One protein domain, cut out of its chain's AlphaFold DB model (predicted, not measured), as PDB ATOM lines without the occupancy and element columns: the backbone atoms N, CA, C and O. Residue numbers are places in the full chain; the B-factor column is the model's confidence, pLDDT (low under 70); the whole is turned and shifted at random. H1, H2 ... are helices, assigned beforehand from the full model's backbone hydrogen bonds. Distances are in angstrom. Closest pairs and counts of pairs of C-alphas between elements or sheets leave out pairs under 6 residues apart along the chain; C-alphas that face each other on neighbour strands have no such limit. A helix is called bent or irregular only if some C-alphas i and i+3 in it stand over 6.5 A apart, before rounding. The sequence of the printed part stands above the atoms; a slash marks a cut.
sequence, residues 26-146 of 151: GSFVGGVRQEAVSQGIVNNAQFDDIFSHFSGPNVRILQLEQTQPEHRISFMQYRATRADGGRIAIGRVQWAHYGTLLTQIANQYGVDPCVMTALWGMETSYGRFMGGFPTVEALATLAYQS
ATOM      1  N   GLY A  26      22.439 -13.497 -10.605       92.94
ATOM      2  CA  GLY A  26      22.990 -14.088 -11.822       92.94
ATOM      3  C   GLY A  26      24.187 -13.300 -12.348       92.94
ATOM      4  O   GLY A  26      25.202 -13.889 -12.717       92.94
ATOM      5  N   SER A  27      24.100 -11.972 -12.312       93.06
ATOM      6  CA  SER A  27      25.190 -11.071 -12.687       93.06
ATOM      7  C   SER A  27      26.397 -11.233 -11.760       93.06
ATOM      8  O   SER A  27      27.531 -11.320 -12.233       93.06
ATOM      9  N   PHE A  28      26.157 -11.347 -10.449       92.94
ATOM     10  CA  PHE A  28      27.202 -11.640  -9.466       92.94
ATOM     11  C   PHE A  28      27.890 -12.984  -9.749       92.94
ATOM     12  O   PHE A  28      29.110 -13.028  -9.913       92.94
ATOM     13  N   VAL A  29      27.121 -14.069  -9.888       94.62
ATOM     14  CA  VAL A  29      27.655 -15.410 -10.184       94.62
ATOM     15  C   VAL A  29      28.400 -15.436 -11.523       94.62
ATOM     16  O   VAL A  29      29.426 -16.102 -11.645       94.62
ATOM     17  N   GLY A  30      27.933 -14.678 -12.519       95.12
ATOM     18  CA  GLY A  30      28.629 -14.495 -13.794       95.12
ATOM     19  C   GLY A  30      30.011 -13.857 -13.634       95.12
ATOM     20  O   GLY A  30      30.974 -14.326 -14.242       95.12
ATOM     21  N   GLY A  31      30.134 -12.846 -12.769       95.00
ATOM     22  CA  GLY A  31      31.423 -12.246 -12.408       95.00
ATOM     23  C   GLY A  31      32.356 -13.238 -11.711       95.00
ATOM     24  O   GLY A  31      33.504 -13.393 -12.129       95.00
ATOM     25  N   VAL A  32      31.842 -13.985 -10.725       95.06
ATOM     26  CA  VAL A  32      32.606 -15.037 -10.022       95.06
ATOM     27  C   VAL A  32      33.095 -16.109 -11.001       95.06
ATOM     28  O   VAL A  32      34.243 -16.544 -10.920       95.06
ATOM     29  N   ARG A  33      32.263 -16.507 -11.973       96.62
ATOM     30  CA  ARG A  33      32.660 -17.439 -13.038       96.62
ATOM     31  C   ARG A  33      33.822 -16.892 -13.847       96.62
ATOM     32  O   ARG A  33      34.800 -17.606 -14.057       96.62
ATOM     33  N   GLN A  34      33.701 -15.657 -14.329       97.62
ATOM     34  CA  GLN A  34      34.733 -15.045 -15.155       97.62
ATOM     35  C   GLN A  34      36.071 -15.015 -14.411       97.62
ATOM     36  O   GLN A  34      37.089 -15.420 -14.971       97.62
ATOM     37  N   GLU A  35      36.055 -14.599 -13.146       96.44
ATOM     38  CA  GLU A  35      37.243 -14.567 -12.302       96.44
ATOM     39  C   GLU A  35      37.836 -15.970 -12.103       96.44
ATOM     40  O   GLU A  35      38.990 -16.199 -12.471       96.44
ATOM     41  N   ALA A  36      37.043 -16.930 -11.616       96.88
ATOM     42  CA  ALA A  36      37.519 -18.272 -11.288       96.88
ATOM     43  C   ALA A  36      38.062 -19.031 -12.511       96.88
ATOM     44  O   ALA A  36      39.087 -19.713 -12.415       96.88
ATOM     45  N   VAL A  37      37.414 -18.884 -13.673       97.88
ATOM     46  CA  VAL A  37      37.878 -19.484 -14.933       97.88
ATOM     47  C   VAL A  37      39.141 -18.789 -15.438       97.88
ATOM     48  O   VAL A  37      40.075 -19.467 -15.861       97.88
ATOM     49  N   SER A  38      39.217 -17.454 -15.365       97.88
ATOM     50  CA  SER A  38      40.411 -16.710 -15.798       97.88
ATOM     51  C   SER A  38      41.655 -17.037 -14.969       97.88
ATOM     52  O   SER A  38      42.763 -17.042 -15.502       97.88
ATOM     53  N   GLN A  39      41.469 -17.361 -13.687       98.06
ATOM     54  CA  GLN A  39      42.533 -17.799 -12.785       98.06
ATOM     55  C   GLN A  39      42.840 -19.303 -12.902       98.06
ATOM     56  O   GLN A  39      43.763 -19.791 -12.255       98.06
ATOM     57  N   GLY A  40      42.086 -20.054 -13.714       97.44
ATOM     58  CA  GLY A  40      42.280 -21.492 -13.898       97.44
ATOM     59  C   GLY A  40      41.899 -22.346 -12.685       97.44
ATOM     60  O   GLY A  40      42.318 -23.499 -12.611       97.44
ATOM     61  N   ILE A  41      41.114 -21.808 -11.743       97.12
ATOM     62  CA  ILE A  41      40.650 -22.534 -10.548       97.12
ATOM     63  C   ILE A  41      39.675 -23.646 -10.953       97.12
ATOM     64  O   ILE A  41      39.730 -24.755 -10.427       97.12
ATOM     65  N   VAL A  42      38.795 -23.350 -11.913       97.25
ATOM     66  CA  VAL A  42      37.829 -24.289 -12.495       97.25
ATOM     67  C   VAL A  42      37.649 -24.014 -13.985       97.25
ATOM     68  O   VAL A  42      37.871 -22.902 -14.459       97.25
ATOM     69  N   ASN A  43      37.197 -25.017 -14.734       98.12
ATOM     70  CA  ASN A  43      36.641 -24.806 -16.069       98.12
ATOM     71  C   ASN A  43      35.125 -24.527 -16.006       98.12
ATOM     72  O   ASN A  43      34.493 -24.664 -14.958       98.12
ATOM     73  N   ASN A  44      34.526 -24.150 -17.140       97.44
ATOM     74  CA  ASN A  44      33.097 -23.819 -17.200       97.44
ATOM     75  C   ASN A  44      32.180 -24.967 -16.750       97.44
ATOM     76  O   ASN A  44      31.243 -24.715 -16.005       97.44
ATOM     77  N   ALA A  45      32.473 -26.207 -17.146       97.62
ATOM     78  CA  ALA A  45      31.644 -27.359 -16.792       97.62
ATOM     79  C   ALA A  45      31.689 -27.661 -15.285       97.62
ATOM     80  O   ALA A  45      30.665 -27.961 -14.683       97.62
ATOM     81  N   GLN A  46      32.865 -27.534 -14.661       96.81
ATOM     82  CA  GLN A  46      33.015 -27.657 -13.208       96.81
ATOM     83  C   GLN A  46      32.267 -26.545 -12.470       96.81
ATOM     84  O   GLN A  46      31.637 -26.801 -11.449       96.81
ATOM     85  N   PHE A  47      32.318 -25.313 -12.981       96.69
ATOM     86  CA  PHE A  47      31.565 -24.206 -12.399       96.69
ATOM     87  C   PHE A  47      30.053 -24.458 -12.474       96.69
ATOM     88  O   PHE A  47      29.350 -24.244 -11.488       96.69
ATOM     89  N   ASP A  48      29.565 -24.923 -13.627       95.06
ATOM     90  CA  ASP A  48      28.156 -25.273 -13.826       95.06
ATOM     91  C   ASP A  48      27.702 -26.343 -12.835       95.06
ATOM     92  O   ASP A  48      26.669 -26.168 -12.198       95.06
ATOM     93  N   ASP A  49      28.491 -27.404 -12.655       95.62
ATOM     94  CA  ASP A  49      28.211 -28.474 -11.693       95.62
ATOM     95  C   ASP A  49      28.070 -27.920 -10.265       95.62
ATOM     96  O   ASP A  49      27.023 -28.073  -9.637       95.62
ATOM     97  N   ILE A  50      29.064 -27.151  -9.803       94.25
ATOM     98  CA  ILE A  50      29.092 -26.561  -8.456       94.25
ATOM     99  C   ILE A  50      27.873 -25.662  -8.198       94.25
ATOM    100  O   ILE A  50      27.241 -25.766  -7.146       94.25
ATOM    101  N   PHE A  51      27.548 -24.769  -9.137       94.25
ATOM    102  CA  PHE A  51      26.472 -23.786  -8.970       94.25
ATOM    103  C   PHE A  51      25.089 -24.320  -9.368       94.25
ATOM    104  O   PHE A  51      24.085 -23.681  -9.059       94.25
ATOM    105  N   SER A  52      24.994 -25.500  -9.989       92.94
ATOM    106  CA  SER A  52      23.706 -26.120 -10.338       92.94
ATOM    107  C   SER A  52      22.834 -26.422  -9.114       92.94
ATOM    108  O   SER A  52      21.610 -26.502  -9.219       92.94
ATOM    109  N   HIS A  53      23.458 -26.561  -7.943       88.25
ATOM    110  CA  HIS A  53      22.797 -26.953  -6.705       88.25
ATOM    111  C   HIS A  53      22.088 -25.805  -5.968       88.25
ATOM    112  O   HIS A  53      21.333 -26.080  -5.037       88.25
ATOM    113  N   PHE A  54      22.293 -24.538  -6.355       88.69
ATOM    114  CA  PHE A  54      21.641 -23.395  -5.706       88.69
ATOM    115  C   PHE A  54      21.408 -22.227  -6.675       88.69
ATOM    116  O   PHE A  54      22.293 -21.788  -7.401       88.69
ATOM    117  N   SER A  55      20.183 -21.696  -6.680       86.94
ATOM    118  CA  SER A  55      19.732 -20.706  -7.675       86.94
ATOM    119  C   SER A  55      19.730 -19.258  -7.171       86.94
ATOM    120  O   SER A  55      19.345 -18.355  -7.909       86.94
ATOM    121  N   GLY A  56      20.132 -19.023  -5.921       92.50
ATOM    122  CA  GLY A  56      20.088 -17.712  -5.279       92.50
ATOM    123  C   GLY A  56      20.786 -17.704  -3.919       92.50
ATOM    124  O   GLY A  56      21.200 -18.765  -3.445       92.50
ATOM    125  N   PRO A  57      20.894 -16.531  -3.272       93.69
ATOM    126  CA  PRO A  57      21.456 -16.432  -1.933       93.69
ATOM    127  C   PRO A  57      20.589 -17.175  -0.910       93.69
ATOM    128  O   PRO A  57      19.357 -17.092  -0.920       93.69
ATOM    129  N   ASN A  58      21.238 -17.868   0.021       94.50
ATOM    130  CA  ASN A  58      20.554 -18.610   1.067       94.50
ATOM    131  C   ASN A  58      20.107 -17.686   2.213       94.50
ATOM    132  O   ASN A  58      20.903 -17.240   3.043       94.50
ATOM    133  N   VAL A  59      18.797 -17.447   2.313       93.19
ATOM    134  CA  VAL A  59      18.202 -16.554   3.325       93.19
ATOM    135  C   VAL A  59      18.553 -16.971   4.756       93.19
ATOM    136  O   VAL A  59      18.775 -16.114   5.612       93.19
ATOM    137  N   ARG A  60      18.647 -18.276   5.036       93.69
ATOM    138  CA  ARG A  60      18.973 -18.765   6.382       93.69
ATOM    139  C   ARG A  60      20.405 -18.405   6.776       93.69
ATOM    140  O   ARG A  60      20.641 -18.084   7.937       93.69
ATOM    141  N   ILE A  61      21.345 -18.436   5.833       93.75
ATOM    142  CA  ILE A  61      22.741 -18.046   6.074       93.75
ATOM    143  C   ILE A  61      22.821 -16.556   6.415       93.75
ATOM    144  O   ILE A  61      23.439 -16.194   7.413       93.75
ATOM    145  N   LEU A  62      22.123 -15.709   5.653       91.69
ATOM    146  CA  LEU A  62      22.069 -14.263   5.900       91.69
ATOM    147  C   LEU A  62      21.446 -13.928   7.261       91.69
ATOM    148  O   LEU A  62      21.944 -13.068   7.979       91.69
ATOM    149  N   GLN A  63      20.381 -14.632   7.644       91.25
ATOM    150  CA  GLN A  63      19.765 -14.465   8.963       91.25
ATOM    151  C   GLN A  63      20.726 -14.847  10.091       91.25
ATOM    152  O   GLN A  63      20.833 -14.122  11.078       91.25
ATOM    153  N   LEU A  64      21.425 -15.978   9.952       90.94
ATOM    154  CA  LEU A  64      22.370 -16.446  10.963       90.94
ATOM    155  C   LEU A  64      23.575 -15.508  11.098       90.94
ATOM    156  O   LEU A  64      24.004 -15.262  12.219       90.94
ATOM    157  N   GLU A  65      24.073 -14.937  10.001       88.75
ATOM    158  CA  GLU A  65      25.186 -13.974  10.008       88.75
ATOM    159  C   GLU A  65      24.893 -12.719  10.841       88.75
ATOM    160  O   GLU A  65      25.774 -12.214  11.545       88.75
ATOM    161  N   GLN A  66      23.638 -12.267  10.830       85.25
ATOM    162  CA  GLN A  66      23.173 -11.110  11.597       85.25
ATOM    163  C   GLN A  66      23.004 -11.409  13.094       85.25
ATOM    164  O   GLN A  66      22.774 -10.498  13.895       85.25
ATOM    165  N   THR A  67      23.101 -12.677  13.501       82.00
ATOM    166  CA  THR A  67      22.828 -13.105  14.872       82.00
ATOM    167  C   THR A  67      24.030 -13.794  15.502       82.00
ATOM    168  O   THR A  67      24.455 -14.854  15.066       82.00
ATOM    169  N   GLN A  68      24.532 -13.225  16.597       77.38
ATOM    170  CA  GLN A  68      25.536 -13.851  17.465       77.38
ATOM    171  C   GLN A  68      24.886 -14.154  18.825       77.38
ATOM    172  O   GLN A  68      24.734 -13.246  19.651       77.38
ATOM    173  N   PRO A  69      24.387 -15.388  19.051       72.81
ATOM    174  CA  PRO A  69      23.647 -15.753  20.261       72.81
ATOM    175  C   PRO A  69      24.450 -15.567  21.554       72.81
ATOM    176  O   PRO A  69      23.880 -15.267  22.601       72.81
ATOM    177  N   GLU A  70      25.772 -15.716  21.487       74.12
ATOM    178  CA  GLU A  70      26.697 -15.592  22.613       74.12
ATOM    179  C   GLU A  70      26.711 -14.196  23.240       74.12
ATOM    180  O   GLU A  70      26.904 -14.080  24.446       74.12
ATOM    181  N   HIS A  71      26.407 -13.142  22.477       76.69
ATOM    182  CA  HIS A  71      26.318 -11.777  23.009       76.69
ATOM    183  C   HIS A  71      25.124 -11.571  23.949       76.69
ATOM    184  O   HIS A  71      25.005 -10.528  24.588       76.69
ATOM    185  N   ARG A  72      24.217 -12.552  24.034       84.19
ATOM    186  CA  ARG A  72      22.981 -12.477  24.819       84.19
ATOM    187  C   ARG A  72      23.056 -13.235  26.143       84.19
ATOM    188  O   ARG A  72      22.065 -13.260  26.870       84.19
ATOM    189  N   ILE A  73      24.191 -13.862  26.457       88.56
ATOM    190  CA  ILE A  73      24.365 -14.676  27.665       88.56
ATOM    191  C   ILE A  73      25.582 -14.225  28.474       88.56
ATOM    192  O   ILE A  73      26.561 -13.717  27.938       88.56
ATOM    193  N   SER A  74      25.534 -14.424  29.793       92.62
ATOM    194  CA  SER A  74      26.686 -14.179  30.666       92.62
ATOM    195  C   SER A  74      27.823 -15.167  30.391       92.62
ATOM    196  O   SER A  74      27.598 -16.282  29.917       92.62
ATOM    197  N   PHE A  75      29.046 -14.811  30.794       90.38
ATOM    198  CA  PHE A  75      30.203 -15.708  30.703       90.38
ATOM    199  C   PHE A  75      29.948 -17.074  31.359       90.38
ATOM    200  O   PHE A  75      30.300 -18.112  30.803       90.38
ATOM    201  N   MET A  76      29.301 -17.089  32.527       92.12
ATOM    202  CA  MET A  76      29.023 -18.331  33.252       92.12
ATOM    203  C   MET A  76      28.049 -19.232  32.491       92.12
ATOM    204  O   MET A  76      28.262 -20.443  32.428       92.12
ATOM    205  N   GLN A  77      27.027 -18.644  31.866       91.62
ATOM    206  CA  GLN A  77      26.101 -19.366  30.993       91.62
ATOM    207  C   GLN A  77      26.809 -19.867  29.731       91.62
ATOM    208  O   GLN A  77      26.668 -21.036  29.381       91.62
ATOM    209  N   TYR A  78      27.633 -19.031  29.091       90.00
ATOM    210  CA  TYR A  78      28.423 -19.437  27.928       90.00
ATOM    211  C   TYR A  78      29.316 -20.634  28.265       90.00
ATOM    212  O   TYR A  78      29.217 -21.681  27.625       90.00
ATOM    213  N   ARG A  79      30.110 -20.539  29.337       90.25
ATOM    214  CA  ARG A  79      30.987 -21.621  29.801       90.25
ATOM    215  C   ARG A  79      30.214 -22.911  30.069       90.25
ATOM    216  O   ARG A  79      30.680 -23.974  29.674       90.25
ATOM    217  N   ALA A  80      29.035 -22.827  30.684       90.12
ATOM    218  CA  ALA A  80      28.195 -23.993  30.958       90.12
ATOM    219  C   ALA A  80      27.710 -24.709  29.684       90.12
ATOM    220  O   ALA A  80      27.527 -25.919  29.718       90.12
ATOM    221  N   THR A  81      27.551 -24.000  28.560       86.06
ATOM    222  CA  THR A  81      27.185 -24.605  27.257       86.06
ATOM    223  C   THR A  81      28.378 -25.124  26.451       86.06
ATOM    224  O   THR A  81      28.210 -25.834  25.460       86.06
ATOM    225  N   ARG A  82      29.598 -24.728  26.827       87.38
ATOM    226  CA  ARG A  82      30.818 -24.975  26.049       87.38
ATOM    227  C   ARG A  82      31.797 -25.937  26.716       87.38
ATOM    228  O   ARG A  82      32.534 -26.621  26.016       87.38
ATOM    229  N   ALA A  83      31.781 -26.029  28.038       87.44
ATOM    230  CA  ALA A  83      32.620 -26.921  28.833       87.44
ATOM    231  C   ALA A  83      31.762 -27.801  29.759       87.44
ATOM    232  O   ALA A  83      32.054 -27.948  30.945       87.44
ATOM    233  N   ASP A  84      30.664 -28.344  29.228       91.19
ATOM    234  CA  ASP A  84      29.805 -29.262  29.972       91.19
ATOM    235  C   ASP A  84      30.456 -30.646  30.177       91.19
ATOM    236  O   ASP A  84      31.438 -31.025  29.527       91.19
ATOM    237  N   GLY A  85      29.888 -31.427  31.100       93.88
ATOM    238  CA  GLY A  85      30.386 -32.765  31.422       93.88
ATOM    239  C   GLY A  85      30.323 -33.749  30.249       93.88
ATOM    240  O   GLY A  85      31.175 -34.633  30.152       93.88
ATOM    241  N   GLY A  86      29.366 -33.584  29.330       93.69
ATOM    242  CA  GLY A  86      29.227 -34.433  28.148       93.69
ATOM    243  C   GLY A  86      30.386 -34.236  27.173       93.69
ATOM    244  O   GLY A  86      31.001 -35.208  26.730       93.69
ATOM    245  N   ARG A  87      30.755 -32.984  26.894       94.75
ATOM    246  CA  ARG A  87      31.902 -32.653  26.042       94.75
ATOM    247  C   ARG A  87      33.220 -33.111  26.647       94.75
ATOM    248  O   ARG A  87      34.075 -33.602  25.909       94.75
ATOM    249  N   ILE A  88      33.375 -32.990  27.965       95.12
ATOM    250  CA  ILE A  88      34.557 -33.491  28.680       95.12
ATOM    251  C   ILE A  88      34.641 -35.018  28.566       95.12
ATOM    252  O   ILE A  88      35.711 -35.553  28.282       95.12
ATOM    253  N   ALA A  89      33.522 -35.726  28.743       96.25
ATOM    254  CA  ALA A  89      33.484 -37.181  28.621       96.25
ATOM    255  C   ALA A  89      33.870 -37.647  27.208       96.25
ATOM    256  O   ALA A  89      34.735 -38.510  27.068       96.25
ATOM    257  N   ILE A  90      33.303 -37.033  26.163       96.06
ATOM    258  CA  ILE A  90      33.667 -37.342  24.771       96.06
ATOM    259  C   ILE A  90      35.141 -37.002  24.519       96.06
ATOM    260  O   ILE A  90      35.851 -37.796  23.913       96.06
ATOM    261  N   GLY A  91      35.629 -35.870  25.035       96.81
ATOM    262  CA  GLY A  91      37.028 -35.466  24.895       96.81
ATOM    263  C   GLY A  91      38.005 -36.483  25.466       96.81
ATOM    264  O   GLY A  91      38.995 -36.800  24.818       96.81
ATOM    265  N   ARG A  92      37.698 -37.071  26.627       97.06
ATOM    266  CA  ARG A  92      38.509 -38.155  27.208       97.06
ATOM    267  C   ARG A  92      38.536 -39.397  26.320       97.06
ATOM    268  O   ARG A  92      39.592 -40.002  26.170       97.06
ATOM    269  N   VAL A  93      37.402 -39.760  25.718       97.75
ATOM    270  CA  VAL A  93      37.327 -40.886  24.773       97.75
ATOM    271  C   VAL A  93      38.172 -40.606  23.529       97.75
ATOM    272  O   VAL A  93      38.969 -41.447  23.124       97.75
ATOM    273  N   GLN A  94      38.048 -39.412  22.952       97.75
ATOM    274  CA  GLN A  94      38.803 -39.027  21.758       97.75
ATOM    275  C   GLN A  94      40.298 -38.900  22.044       97.75
ATOM    276  O   GLN A  94      41.115 -39.323  21.233       97.75
ATOM    277  N   TRP A  95      40.668 -38.404  23.225       97.44
ATOM    278  CA  TRP A  95      42.049 -38.381  23.692       97.44
ATOM    279  C   TRP A  95      42.632 -39.787  23.840       97.44
ATOM    280  O   TRP A  95      43.757 -40.030  23.420       97.44
ATOM    281  N   ALA A  96      41.871 -40.736  24.387       97.75
ATOM    282  CA  ALA A  96      42.330 -42.119  24.481       97.75
ATOM    283  C   ALA A  96      42.599 -42.737  23.096       97.75
ATOM    284  O   ALA A  96      43.494 -43.567  22.965       97.75
ATOM    285  N   HIS A  97      41.857 -42.320  22.066       97.44
ATOM    286  CA  HIS A  97      42.022 -42.822  20.703       97.44
ATOM    287  C   HIS A  97      43.133 -42.101  19.916       97.44
ATOM    288  O   HIS A  97      43.956 -42.748  19.275       97.44
ATOM    289  N   TYR A  98      43.183 -40.768  19.976       97.69
ATOM    290  CA  TYR A  98      44.065 -39.931  19.151       97.69
ATOM    291  C   TYR A  98      45.222 -39.279  19.920       97.69
ATOM    292  O   TYR A  98      46.014 -38.556  19.320       97.69
ATOM    293  N   GLY A  99      45.361 -39.512  21.227       97.12
ATOM    294  CA  GLY A  99      46.307 -38.802  22.097       97.12
ATOM    295  C   GLY A  99      47.763 -38.888  21.640       97.12
ATOM    296  O   GLY A  99      48.482 -37.891  21.692       97.12
ATOM    297  N   THR A 100      48.189 -40.038  21.107       98.19
ATOM    298  CA  THR A 100      49.531 -40.202  20.524       98.19
ATOM    299  C   THR A 100      49.743 -39.281  19.322       98.19
ATOM    300  O   THR A 100      50.737 -38.561  19.274       98.19
ATOM    301  N   LEU A 101      48.794 -39.255  18.379       97.88
ATOM    302  CA  LEU A 101      48.851 -38.388  17.198       97.88
ATOM    303  C   LEU A 101      48.813 -36.911  17.602       97.88
ATOM    304  O   LEU A 101      49.632 -36.120  17.145       97.88
ATOM    305  N   LEU A 102      47.894 -36.548  18.498       97.44
ATOM    306  CA  LEU A 102      47.759 -35.183  19.001       97.44
ATOM    307  C   LEU A 102      49.046 -34.714  19.682       97.44
ATOM    308  O   LEU A 102      49.466 -33.591  19.445       97.44
ATOM    309  N   THR A 103      49.711 -35.579  20.452       97.88
ATOM    310  CA  THR A 103      51.006 -35.279  21.087       97.88
ATOM    311  C   THR A 103      52.124 -35.098  20.057       97.88
ATOM    312  O   THR A 103      52.949 -34.199  20.195       97.88
ATOM    313  N   GLN A 104      52.158 -35.915  19.003       98.25
ATOM    314  CA  GLN A 104      53.141 -35.765  17.924       98.25
ATOM    315  C   GLN A 104      52.975 -34.427  17.192       98.25
ATOM    316  O   GLN A 104      53.954 -33.702  17.018       98.25
ATOM    317  N   ILE A 105      51.739 -34.076  16.824       97.62
ATOM    318  CA  ILE A 105      51.422 -32.800  16.173       97.62
ATOM    319  C   ILE A 105      51.751 -31.634  17.116       97.62
ATOM    320  O   ILE A 105      52.445 -30.700  16.727       97.62
ATOM    321  N   ALA A 106      51.325 -31.715  18.375       96.19
ATOM    322  CA  ALA A 106      51.634 -30.737  19.414       96.19
ATOM    323  C   ALA A 106      53.135 -30.448  19.531       96.19
ATOM    324  O   ALA A 106      53.542 -29.289  19.517       96.19
ATOM    325  N   ASN A 107      53.966 -31.493  19.568       97.25
ATOM    326  CA  ASN A 107      55.419 -31.349  19.637       97.25
ATOM    327  C   ASN A 107      56.003 -30.717  18.368       97.25
ATOM    328  O   ASN A 107      56.927 -29.915  18.462       97.25
ATOM    329  N   GLN A 108      55.467 -31.055  17.193       98.19
ATOM    330  CA  GLN A 108      55.914 -30.478  15.925       98.19
ATOM    331  C   GLN A 108      55.635 -28.971  15.847       98.19
ATOM    332  O   GLN A 108      56.474 -28.220  15.355       98.19
ATOM    333  N   TYR A 109      54.464 -28.534  16.313       97.38
ATOM    334  CA  TYR A 109      54.016 -27.145  16.187       97.38
ATOM    335  C   TYR A 109      54.192 -26.313  17.469       97.38
ATOM    336  O   TYR A 109      53.904 -25.119  17.457       97.38
ATOM    337  N   GLY A 110      54.670 -26.910  18.565       97.12
ATOM    338  CA  GLY A 110      54.893 -26.224  19.841       97.12
ATOM    339  C   GLY A 110      53.606 -25.809  20.560       97.12
ATOM    340  O   GLY A 110      53.578 -24.768  21.215       97.12
ATOM    341  N   VAL A 111      52.533 -26.594  20.431       96.88
ATOM    342  CA  VAL A 111      51.215 -26.312  21.031       96.88
ATOM    343  C   VAL A 111      50.875 -27.390  22.052       96.88
ATOM    344  O   VAL A 111      51.138 -28.558  21.812       96.88
ATOM    345  N   ASP A 112      50.258 -27.034  23.181       96.81
ATOM    346  CA  ASP A 112      49.783 -28.029  24.153       96.81
ATOM    347  C   ASP A 112      48.702 -28.938  23.517       96.81
ATOM    348  O   ASP A 112      47.691 -28.438  23.000       96.81
ATOM    349  N   PRO A 113      48.855 -30.273  23.561       96.75
ATOM    350  CA  PRO A 113      47.898 -31.179  22.937       96.75
ATOM    351  C   PRO A 113      46.508 -31.153  23.605       96.75
ATOM    352  O   PRO A 113      45.501 -31.429  22.946       96.75
ATOM    353  N   CYS A 114      46.402 -30.762  24.879       94.62
ATOM    354  CA  CYS A 114      45.121 -30.535  25.550       94.62
ATOM    355  C   CYS A 114      44.385 -29.330  24.951       94.62
ATOM    356  O   CYS A 114      43.166 -29.387  24.788       94.62
ATOM    357  N   VAL A 115      45.107 -28.267  24.576       95.44
ATOM    358  CA  VAL A 115      44.524 -27.093  23.905       95.44
ATOM    359  C   VAL A 115      43.989 -27.481  22.531       95.44
ATOM    360  O   VAL A 115      42.846 -27.160  22.212       95.44
ATOM    361  N   MET A 116      44.761 -28.242  21.748       96.06
ATOM    362  CA  MET A 116      44.303 -28.764  20.454       96.06
ATOM    363  C   MET A 116      43.035 -29.616  20.593       96.06
ATOM    364  O   MET A 116      42.074 -29.452  19.839       96.06
ATOM    365  N   THR A 117      43.008 -30.498  21.593       96.44
ATOM    366  CA  THR A 117      41.857 -31.366  21.877       96.44
ATOM    367  C   THR A 117      40.628 -30.550  22.271       96.44
ATOM    368  O   THR A 117      39.528 -30.807  21.780       96.44
ATOM    369  N   ALA A 118      40.805 -29.546  23.132       95.56
ATOM    370  CA  ALA A 118      39.728 -28.662  23.555       95.56
ATOM    371  C   ALA A 118      39.157 -27.862  22.376       95.56
ATOM    372  O   ALA A 118      37.936 -27.786  22.239       95.56
ATOM    373  N   LEU A 119      40.016 -27.327  21.501       95.81
ATOM    374  CA  LEU A 119      39.598 -26.605  20.297       95.81
ATOM    375  C   LEU A 119      38.761 -27.507  19.382       95.81
ATOM    376  O   LEU A 119      37.649 -27.153  19.007       95.81
ATOM    377  N   TRP A 120      39.231 -28.723  19.103       96.75
ATOM    378  CA  TRP A 120      38.493 -29.677  18.274       96.75
ATOM    379  C   TRP A 120      37.105 -30.018  18.849       96.75
ATOM    380  O   TRP A 120      36.108 -30.086  18.120       96.75
ATOM    381  N   GLY A 121      37.012 -30.177  20.171       96.06
ATOM    382  CA  GLY A 121      35.744 -30.373  20.870       96.06
ATOM    383  C   GLY A 121      34.816 -29.157  20.805       96.06
ATOM    384  O   GLY A 121      33.600 -29.318  20.686       96.06
ATOM    385  N   MET A 122      35.373 -27.950  20.884       94.81
ATOM    386  CA  MET A 122      34.635 -26.688  20.834       94.81
ATOM    387  C   MET A 122      34.050 -26.397  19.454       94.81
ATOM    388  O   MET A 122      32.892 -25.983  19.382       94.81
ATOM    389  N   GLU A 123      34.826 -26.647  18.399       94.56
ATOM    390  CA  GLU A 123      34.452 -26.313  17.023       94.56
ATOM    391  C   GLU A 123      33.455 -27.309  16.435       94.56
ATOM    392  O   GLU A 123      32.450 -26.918  15.849       94.56
ATOM    393  N   THR A 124      33.704 -28.612  16.604       95.50
ATOM    394  CA  THR A 124      32.951 -29.638  15.858       95.50
ATOM    395  C   THR A 124      32.445 -30.786  16.717       95.50
ATOM    396  O   THR A 124      31.948 -31.790  16.200       95.50
ATOM    397  N   SER A 125      32.567 -30.680  18.046       95.06
ATOM    398  CA  SER A 125      32.302 -31.795  18.964       95.06
ATOM    399  C   SER A 125      33.071 -33.048  18.540       95.06
ATOM    400  O   SER A 125      32.519 -34.147  18.439       95.06
ATOM    401  N   TYR A 126      34.360 -32.857  18.251       96.31
ATOM    402  CA  TYR A 126      35.265 -33.908  17.799       96.31
ATOM    403  C   TYR A 126      34.827 -34.553  16.469       96.31
ATOM    404  O   TYR A 126      34.839 -35.774  16.316       96.31
ATOM    405  N   GLY A 127      34.377 -33.729  15.517       95.12
ATOM    406  CA  GLY A 127      33.921 -34.151  14.188       95.12
ATOM    407  C   GLY A 127      32.469 -34.633  14.106       95.12
ATOM    408  O   GLY A 127      32.007 -34.981  13.022       95.12
ATOM    409  N   ARG A 128      31.719 -34.647  15.216       93.56
ATOM    410  CA  ARG A 128      30.309 -35.079  15.227       93.56
ATOM    411  C   ARG A 128      29.358 -34.060  14.597       93.56
ATOM    412  O   ARG A 128      28.290 -34.445  14.133       93.56
ATOM    413  N   PHE A 129      29.724 -32.779  14.603       92.75
ATOM    414  CA  PHE A 129      28.935 -31.688  14.039       92.75
ATOM    415  C   PHE A 129      29.843 -30.763  13.223       92.75
ATOM    416  O   PHE A 129      30.567 -29.957  13.791       92.75
ATOM    417  N   MET A 130      29.797 -30.869  11.894       94.06
ATOM    418  CA  MET A 130      30.661 -30.104  10.973       94.06
ATOM    419  C   MET A 130      29.945 -28.916  10.305       94.06
ATOM    420  O   MET A 130      30.474 -28.303   9.385       94.06
ATOM    421  N   GLY A 131      28.725 -28.599  10.746       91.69
ATOM    422  CA  GLY A 131      27.825 -27.683  10.042       91.69
ATOM    423  C   GLY A 131      26.923 -28.407   9.039       91.69
ATOM    424  O   GLY A 131      26.946 -29.632   8.937       91.69
ATOM    425  N   GLY A 132      26.068 -27.647   8.350       91.56
ATOM    426  CA  GLY A 132      25.054 -28.201   7.442       91.56
ATOM    427  C   GLY A 132      24.841 -27.415   6.149       91.56
ATOM    428  O   GLY A 132      23.932 -27.749   5.400       91.56
ATOM    429  N   PHE A 133      25.644 -26.379   5.894       93.81
ATOM    430  CA  PHE A 133      25.586 -25.612   4.649       93.81
ATOM    431  C   PHE A 133      26.718 -26.043   3.712       93.81
ATOM    432  O   PHE A 133      27.853 -26.172   4.182       93.81
ATOM    433  N   PRO A 134      26.458 -26.221   2.405       93.81
ATOM    434  CA  PRO A 134      27.517 -26.337   1.411       93.81
ATOM    435  C   PRO A 134      28.426 -25.105   1.449       93.81
ATOM    436  O   PRO A 134      27.953 -23.968   1.418       93.81
ATOM    437  N   THR A 135      29.742 -25.316   1.502       94.25
ATOM    438  CA  THR A 135      30.718 -24.227   1.667       94.25
ATOM    439  C   THR A 135      30.620 -23.181   0.557       94.25
ATOM    440  O   THR A 135      30.634 -21.989   0.850       94.25
ATOM    441  N   VAL A 136      30.474 -23.605  -0.705       94.94
ATOM    442  CA  VAL A 136      30.390 -22.674  -1.844       94.94
ATOM    443  C   VAL A 136      29.104 -21.851  -1.797       94.94
ATOM    444  O   VAL A 136      29.163 -20.638  -1.969       94.94
ATOM    445  N   GLU A 137      27.960 -22.474  -1.496       95.38
ATOM    446  CA  GLU A 137      26.685 -21.761  -1.338       95.38
ATOM    447  C   GLU A 137      26.777 -20.718  -0.216       95.38
ATOM    448  O   GLU A 137      26.343 -19.577  -0.388       95.38
ATOM    449  N   ALA A 138      27.380 -21.087   0.920       94.75
ATOM    450  CA  ALA A 138      27.554 -20.194   2.056       94.75
ATOM    451  C   ALA A 138      28.429 -18.986   1.722       94.75
ATOM    452  O   ALA A 138      28.016 -17.850   1.951       94.75
ATOM    453  N   LEU A 139      29.605 -19.221   1.140       94.81
ATOM    454  CA  LEU A 139      30.526 -18.150   0.772       94.81
ATOM    455  C   LEU A 139      29.945 -17.259  -0.329       94.81
ATOM    456  O   LEU A 139      30.001 -16.042  -0.197       94.81
ATOM    457  N   ALA A 140      29.318 -17.829  -1.362       94.56
ATOM    458  CA  ALA A 140      28.692 -17.048  -2.430       94.56
ATOM    459  C   ALA A 140      27.526 -16.195  -1.902       94.56
ATOM    460  O   ALA A 140      27.398 -15.027  -2.265       94.56
ATOM    461  N   THR A 141      26.709 -16.745  -0.998       94.75
ATOM    462  CA  THR A 141      25.629 -16.002  -0.331       94.75
ATOM    463  C   THR A 141      26.171 -14.808   0.455       94.75
ATOM    464  O   THR A 141      25.647 -13.699   0.340       94.75
ATOM    465  N   LEU A 142      27.224 -15.022   1.251       93.88
ATOM    466  CA  LEU A 142      27.823 -13.975   2.077       93.88
ATOM    467  C   LEU A 142      28.554 -12.927   1.230       93.88
ATOM    468  O   LEU A 142      28.353 -11.739   1.450       93.88
ATOM    469  N   ALA A 143      29.322 -13.336   0.225       92.94
ATOM    470  CA  ALA A 143      30.005 -12.415  -0.680       92.94
ATOM    471  C   ALA A 143      29.021 -11.541  -1.479       92.94
ATOM    472  O   ALA A 143      29.312 -10.381  -1.755       92.94
ATOM    473  N   TYR A 144      27.840 -12.071  -1.815       92.62
ATOM    474  CA  TYR A 144      26.822 -11.317  -2.542       92.62
ATOM    475  C   TYR A 144      26.096 -10.274  -1.681       92.62
ATOM    476  O   TYR A 144      25.804  -9.182  -2.162       92.62
ATOM    477  N   GLN A 145      25.750 -10.605  -0.430       88.12
ATOM    478  CA  GLN A 145      24.788  -9.807   0.352       88.12
ATOM    479  C   GLN A 145      25.198  -9.485   1.791       88.12
ATOM    480  O   GLN A 145      24.490  -8.732   2.463       88.12
ATOM    481  N   SER A 146      26.310 -10.018   2.296       82.25
ATOM    482  CA  SER A 146      26.760  -9.684   3.646       82.25
ATOM    483  C   SER A 146      27.303  -8.252   3.694       82.25
ATOM    484  O   SER A 146      28.058  -7.845   2.809       82.25
TER     485      SER A 146
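AT A GLANCE: This is residues 26 to 146 of the 151 residues of the protein "SLT_2 domain-containing protein" of Gammaproteobacteria bacterium RIFCSPHIGHO2_12_FULL_45_9 (UniProt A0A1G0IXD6). Two separate groups of helices stand at the two ends of an open, ring-like frame, joined by two thin stretches of chain with an empty middle between them. One lobe is the bent helix H6, an L of two arms, with H7 set across its angle and H5 nearby; the other is a loose cluster of H1, H2, H3 and H8, joined to the first through short H4 and back through residues 125 to 134. The printed part has 121 residues, with eight named helices, H1 to H8 in order, and no named strand: all helix, 88 residues in named elements. It is loose, with a radius of gyration of the C-alphas of 19.8 A and spans of 49 by 38 by 23 A.

HOW THE PARTS SIT: H6, residues 85 to 109, was assigned as one helix by its hydrogen bonds but is bent: C-alphas 97 and 100 are 8.0 A apart. Its arms H6a, residues 85 to 97, and H6b, residues 100 to 109, are about perpendicular at 89 degrees. H7, residues 113 to 124, touches H6b with residues 113 to 117 alone, the closest C-alphas being Ala 106 and Pro 113 at 5.2 A. It touches H6a with residues 117 to 121 alone, closest at Gly 91 and Gly 121, 6.6 A, at a steep tilt of 58 degrees, opposite ways. H5, residues 75 to 82, is close to H7 but not clearly touching, with C-alphas 82 and 122 6.7 A apart. H4, residues 69 to 72, touches no helix but is near H5. H8, residues 135 to 145, touches H3, residues 59 to 65, about perpendicular at 83 degrees, the closest C-alphas being those of Ile 61 and Ala 138 at 6.6 A. H1, residues 26 to 38, and H2, residues 44 to 51, only just touch, with 3 pairs of C-alphas within 8 A, Val 37 and Asn 44 closest at 6.8 A. H7 and H8 are apart. The helix packing is mostly crossed, no touching pair with a tilt being shallow. Every O i to N i+4 pair is within hydrogen-bond range in H1, H2, H3, H5, H6a, H6b, H7 and H8; H4 is too short for one.

IN THESE COORDINATES: H6a begins at C-alpha 85, (30.386, -32.765, 31.422), and is 18.7 A long; H6b is 14.5 A and H7 16.6 A. H1, 18.1 A long, begins at (22.990, -14.088, -11.822). H8, 15.6 A long, ends at C-alpha 145, (24.788, -9.807, 0.352). H2 is 10.6 A, H3 10.0 A, H4 5.7 A and H5 10.4 A.

THE WHOLE: The C-alphas farthest apart are those of Ser 27 and Ala 96, 51.4 A. The printed part has no cut and no long link. Residues 71 to 77, of which 75 to 77 belong to H5, stand free. The mean pLDDT of the printed part is 93.6, and no printed residue is under 70.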